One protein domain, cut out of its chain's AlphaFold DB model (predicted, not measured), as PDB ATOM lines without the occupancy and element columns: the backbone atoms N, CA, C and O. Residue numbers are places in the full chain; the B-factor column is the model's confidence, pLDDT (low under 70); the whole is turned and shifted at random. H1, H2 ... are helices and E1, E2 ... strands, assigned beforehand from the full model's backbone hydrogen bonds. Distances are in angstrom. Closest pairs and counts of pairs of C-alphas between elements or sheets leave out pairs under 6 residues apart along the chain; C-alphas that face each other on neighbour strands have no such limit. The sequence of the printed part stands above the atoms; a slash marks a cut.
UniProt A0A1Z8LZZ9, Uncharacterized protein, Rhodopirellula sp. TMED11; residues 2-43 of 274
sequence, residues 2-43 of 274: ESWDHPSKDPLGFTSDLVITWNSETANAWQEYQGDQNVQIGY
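AT A GLANCE: This is residues 2 to 43 of the 274 residues of an uncharacterized protein of Rhodopirellula sp. TMED11 (UniProt A0A1Z8LZZ9). Two short parallel strands, E1 and E2, lie side by side with one helix, H1, packed on them, and a long stretch without named elements, residues 2 to 18, makes a wide loop before E1. The 42 printed residues hold E1, H1, E2 in that order, with 17 residues, under half, in named elements; the class is mixed. The whole is compact, with a radius of gyration of the C-alphas of 9.0 A and spans of 26 by 20 by 14 A.

HOW THE PARTS SIT: E1, residues 19 to 21, and E2, residues 39 to 41, are parallel neighbours at 33 degrees; N 40 and O 19 are within hydrogen-bond range at 2.8 A. With H1, residues 24 to 34, they form a strand-helix-strand unit, two parallel strands joined through a helix, with a right-handed crossover. The closest C-alphas of H1 and E2 are Ala 27 and Val 39, 6.1 A. In H1 every O i to N i+4 pair is within hydrogen-bond range.

IN THESE COORDINATES: E1 begins at C-alpha 19 (165.612, 150.372, 120.426) and measures 6.5 A, H1 14.9 A. E2, 7.0 A, ends at C-alpha 41 (162.097, 156.850, 116.243).

THE WHOLE: The printed part has no cut, and both links are tight. Residues 2 to 9 have pLDDT under 70.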
ATOM      1  N   GLU A   2     172.455 151.642 117.219       45.78
ATOM      2  CA  GLU A   2     171.898 152.263 116.009       45.78
ATOM      3  C   GLU A   2     172.362 151.484 114.764       45.78
ATOM      4  O   GLU A   2     173.556 151.514 114.435       45.78
ATOM      5  N   SER A   3     171.451 150.792 114.072       46.94
ATOM      6  CA  SER A   3     171.739 150.180 112.766       46.94
ATOM      7  C   SER A   3     171.551 151.191 111.631       46.94
ATOM      8  O   SER A   3     170.683 152.060 111.694       46.94
ATOM      9  N   TRP A   4     172.425 151.126 110.627       56.41
ATOM     10  CA  TRP A   4     172.667 152.213 109.670       56.41
ATOM     11  C   TRP A   4     171.819 152.193 108.399       56.41
ATOM     12  O   TRP A   4     171.839 153.170 107.659       56.41
ATOM     13  N   ASP A   5     171.109 151.116 108.108       52.97
ATOM     14  CA  ASP A   5     170.444 150.947 106.808       52.97
ATOM     15  C   ASP A   5     169.538 149.715 106.759       52.97
ATOM     16  O   ASP A   5     168.655 149.630 105.910       52.97
ATOM     17  N   HIS A   6     169.759 148.741 107.636       58.19
ATOM     18  CA  HIS A   6     168.875 147.604 107.856       58.19
ATOM     19  C   HIS A   6     169.293 146.926 109.166       58.19
ATOM     20  O   HIS A   6     170.488 146.774 109.431       58.19
ATOM     21  N   PRO A   7     168.354 146.511 110.029       61.09
ATOM     22  CA  PRO A   7     168.672 145.526 111.054       61.09
ATOM     23  C   PRO A   7     169.316 144.309 110.385       61.09
ATOM     24  O   PRO A   7     169.004 143.997 109.230       61.09
ATOM     25  N   SER A   8     170.167 143.582 111.115       64.50
ATOM     26  CA  SER A   8     170.446 142.195 110.734       64.50
ATOM     27  C   SER A   8     169.101 141.511 110.474       64.50
ATOM     28  O   SER A   8     168.180 141.647 111.275       64.50
ATOM     29  N   LYS A   9     168.941 140.836 109.336       69.25
ATOM     30  CA  LYS A   9     167.710 140.070 109.072       69.25
ATOM     31  C   LYS A   9     167.717 138.707 109.758       69.25
ATOM     32  O   LYS A   9     166.710 138.010 109.757       69.25
ATOM     33  N   ASP A  10     168.846 138.378 110.378       71.88
ATOM     34  CA  ASP A  10     168.988 137.263 111.295       71.88
ATOM     35  C   ASP A  10     168.846 137.765 112.743       71.88
ATOM     36  O   ASP A  10     169.430 138.812 113.078       71.88
ATOM     37  N   PRO A  11     168.116 137.038 113.612       74.69
ATOM     38  CA  PRO A  11     167.971 137.395 115.018       74.69
ATOM     39  C   PRO A  11     169.329 137.499 115.712       74.69
ATOM     40  O   PRO A  11     170.159 136.593 115.620       74.69
ATOM     41  N   LEU A  12     169.541 138.578 116.463       78.50
ATOM     42  CA  LEU A  12     170.799 138.824 117.173       78.50
ATOM     43  C   LEU A  12     170.983 137.945 118.426       78.50
ATOM     44  O   LEU A  12     172.053 137.950 119.033       78.50
ATOM     45  N   GLY A  13     169.961 137.171 118.807       81.44
ATOM     46  CA  GLY A  13     170.003 136.262 119.957       81.44
ATOM     47  C   GLY A  13     169.814 136.948 121.315       81.44
ATOM     48  O   GLY A  13     170.030 136.316 122.346       81.44
ATOM     49  N   PHE A  14     169.404 138.216 121.321       81.94
ATOM     50  CA  PHE A  14     168.980 138.969 122.499       81.94
ATOM     51  C   PHE A  14     167.784 139.857 122.136       81.94
ATOM     52  O   PHE A  14     167.571 140.144 120.960       81.94
ATOM     53  N   THR A  15     167.036 140.292 123.146       82.44
ATOM     54  CA  THR A  15     166.012 141.336 123.025       82.44
ATOM     55  C   THR A  15     166.464 142.572 123.788       82.44
ATOM     56  O   THR A  15     167.140 142.461 124.812       82.44
ATOM     57  N   SER A  16     166.099 143.739 123.288       85.00
ATOM     58  CA  SER A  16     166.417 145.037 123.869       85.00
ATOM     59  C   SER A  16     165.195 145.592 124.603       85.00
ATOM     60  O   SER A  16     164.078 145.511 124.094       85.00
ATOM     61  N   ASP A  17     165.404 146.223 125.761       85.50
ATOM     62  CA  ASP A  17     164.325 146.926 126.477       85.50
ATOM     63  C   ASP A  17     163.858 148.186 125.727       85.50
ATOM     64  O   ASP A  17     162.706 148.602 125.850       85.50
ATOM     65  N   LEU A  18     164.756 148.784 124.937       83.56
ATOM     66  CA  LEU A  18     164.501 149.920 124.058       83.56
ATOM     67  C   LEU A  18     165.430 149.878 122.843       83.56
ATOM     68  O   LEU A  18     166.634 149.629 122.961       83.56
ATOM     69  N   VAL A  19     164.875 150.192 121.677       82.94
ATOM     70  CA  VAL A  19     165.612 150.372 120.426       82.94
ATOM     71  C   VAL A  19     165.255 151.722 119.835       82.94
ATOM     72  O   VAL A  19     164.087 152.002 119.598       82.94
ATOM     73  N   ILE A  20     166.270 152.526 119.539       79.81
ATOM     74  CA  ILE A  20     166.103 153.798 118.839       79.81
ATOM     75  C   ILE A  20     166.568 153.606 117.395       79.81
ATOM     76  O   ILE A  20     167.731 153.271 117.139       79.81
ATOM     77  N   THR A  21     165.650 153.790 116.452       80.00
ATOM     78  CA  THR A  21     165.932 153.913 115.017       80.00
ATOM     79  C   THR A  21     165.701 155.359 114.588       80.00
ATOM     80  O   THR A  21     165.258 156.173 115.383       80.00
ATOM     81  N   TRP A  22     166.018 155.719 113.349       75.44
ATOM     82  CA  TRP A  22     165.888 157.105 112.873       75.44
ATOM     83  C   TRP A  22     164.880 157.263 111.727       75.44
ATOM     84  O   TRP A  22     164.731 158.349 111.182       75.44
ATOM     85  N   ASN A  23     164.178 156.182 111.365       76.38
ATOM     86  CA  ASN A  23     163.033 156.201 110.456       76.38
ATOM     87  C   ASN A  23     162.115 154.988 110.690       76.38
ATOM     88  O   ASN A  23     162.518 153.970 111.270       76.38
ATOM     89  N   SER A  24     160.879 155.095 110.201       79.12
ATOM     90  CA  SER A  24     159.835 154.076 110.351       79.12
ATOM     91  C   SER A  24     160.165 152.750 109.673       79.12
ATOM     92  O   SER A  24     159.847 151.690 110.200       79.12
ATOM     93  N   GLU A  25     160.819 152.775 108.518       78.75
ATOM     94  CA  GLU A  25     161.152 151.579 107.747       78.75
ATOM     95  C   GLU A  25     162.157 150.710 108.507       78.75
ATOM     96  O   GLU A  25     162.001 149.492 108.589       78.75
ATOM     97  N   THR A  26     163.150 151.345 109.129       79.31
ATOM     98  CA  THR A  26     164.142 150.676 109.974       79.31
ATOM     99  C   THR A  26     163.504 150.190 111.272       79.31
ATOM    100  O   THR A  26     163.837 149.095 111.717       79.31
ATOM    101  N   ALA A  27     162.570 150.956 111.855       83.50
ATOM    102  CA  ALA A  27     161.811 150.524 113.033       83.50
ATOM    103  C   ALA A  27     161.007 149.248 112.745       83.50
ATOM    104  O   ALA A  27     161.161 148.248 113.444       83.50
ATOM    105  N   ASN A  28     160.226 149.254 111.662       84.19
ATOM    106  CA  ASN A  28     159.392 148.126 111.252       84.19
ATOM    107  C   ASN A  28     160.237 146.886 110.942       84.19
ATOM    108  O   ASN A  28     159.925 145.793 111.410       84.19
ATOM    109  N   ALA A  29     161.338 147.053 110.202       80.94
ATOM    110  CA  ALA A  29     162.257 145.954 109.932       80.94
ATOM    111  C   ALA A  29     162.876 145.414 111.232       80.94
ATOM    112  O   ALA A  29     163.063 144.208 111.375       80.94
ATOM    113  N   TRP A  30     163.207 146.285 112.190       85.88
ATOM    114  CA  TRP A  30     163.782 145.853 113.461       85.88
ATOM    115  C   TRP A  30     162.782 145.006 114.247       85.88
ATOM    116  O   TRP A  30     163.123 143.911 114.686       85.88
ATOM    117  N   GLN A  31     161.533 145.459 114.351       87.88
ATOM    118  CA  GLN A  31     160.456 144.694 114.984       87.88
ATOM    119  C   GLN A  31     160.239 143.336 114.296       87.88
ATOM    120  O   GLN A  31     160.115 142.321 114.978       87.88
ATOM    121  N   GLU A  32     160.244 143.298 112.958       86.69
ATOM    122  CA  GLU A  32     160.051 142.074 112.167       86.69
ATOM    123  C   GLU A  32     161.172 141.045 112.386       86.69
ATOM    124  O   GLU A  32     160.890 139.879 112.663       86.69
ATOM    125  N   TYR A  33     162.435 141.460 112.256       84.69
ATOM    126  CA  TYR A  33     163.572 140.531 112.243       84.69
ATOM    127  C   TYR A  33     164.180 140.274 113.624       84.69
ATOM    128  O   TYR A  33     164.746 139.203 113.846       84.69
ATOM    129  N   GLN A  34     164.087 141.237 114.547       85.94
ATOM    130  CA  GLN A  34     164.663 141.128 115.894       85.94
ATOM    131  C   GLN A  34     163.626 140.784 116.962       85.94
ATOM    132  O   GLN A  34     163.990 140.276 118.018       85.94
ATOM    133  N   GLY A  35     162.336 141.015 116.702       86.12
ATOM    134  CA  GLY A  35     161.262 140.725 117.655       86.12
ATOM    135  C   GLY A  35     161.177 141.702 118.833       86.12
ATOM    136  O   GLY A  35     160.338 141.507 119.717       86.12
ATOM    137  N   ASP A  36     161.995 142.758 118.846       89.12
ATOM    138  CA  ASP A  36     161.924 143.823 119.847       89.12
ATOM    139  C   ASP A  36     160.603 144.589 119.713       89.12
ATOM    140  O   ASP A  36     160.202 144.972 118.616       89.12
ATOM    141  N   GLN A  37     159.909 144.795 120.833       87.62
ATOM    142  CA  GLN A  37     158.581 145.423 120.847       87.62
ATOM    143  C   GLN A  37     158.655 146.936 121.074       87.62
ATOM    144  O   GLN A  37     157.873 147.688 120.492       87.62
ATOM    145  N   ASN A  38     159.603 147.382 121.902       88.19
ATOM    146  CA  ASN A  38     159.796 148.789 122.230       88.19
ATOM    147  C   ASN A  38     160.812 149.431 121.276       88.19
ATOM    148  O   ASN A  38     162.010 149.494 121.562       88.19
ATOM    149  N   VAL A  39     160.324 149.849 120.108       86.62
ATOM    150  CA  VAL A  39     161.130 150.495 119.066       86.62
ATOM    151  C   VAL A  39     160.607 151.907 118.835       86.62
ATOM    152  O   VAL A  39     159.452 152.089 118.453       86.62
ATOM    153  N   GLN A  40     161.462 152.897 119.067       84.38
ATOM    154  CA  GLN A  40     161.157 154.320 118.952       84.38
ATOM    155  C   GLN A  40     161.963 154.958 117.820       84.38
ATOM    156  O   GLN A  40     163.037 154.478 117.446       84.38
ATOM    157  N   ILE A  41     161.423 156.040 117.260       81.81
ATOM    158  CA  ILE A  41     162.097 156.850 116.243       81.81
ATOM    159  C   ILE A  41     162.739 158.040 116.955       81.81
ATOM    160  O   ILE A  41     162.040 158.839 117.567       81.81
ATOM    161  N   GLY A  42     164.056 158.162 116.853       77.62
ATOM    162  CA  GLY A  42     164.845 159.256 117.400       77.62
ATOM    163  C   GLY A  42     165.669 159.970 116.331       77.62
ATOM    164  O   GLY A  42     165.665 159.621 115.149       77.62
ATOM    165  N   TYR A  43     166.401 160.995 116.758       77.56
ATOM    166  CA  TYR A  43     167.243 161.790 115.868       77.56
ATOM    167  C   TYR A  43     168.392 160.962 115.267       77.56
ATOM    168  O   TYR A  43     169.046 160.212 115.996       77.56
TER     169      TYR A  43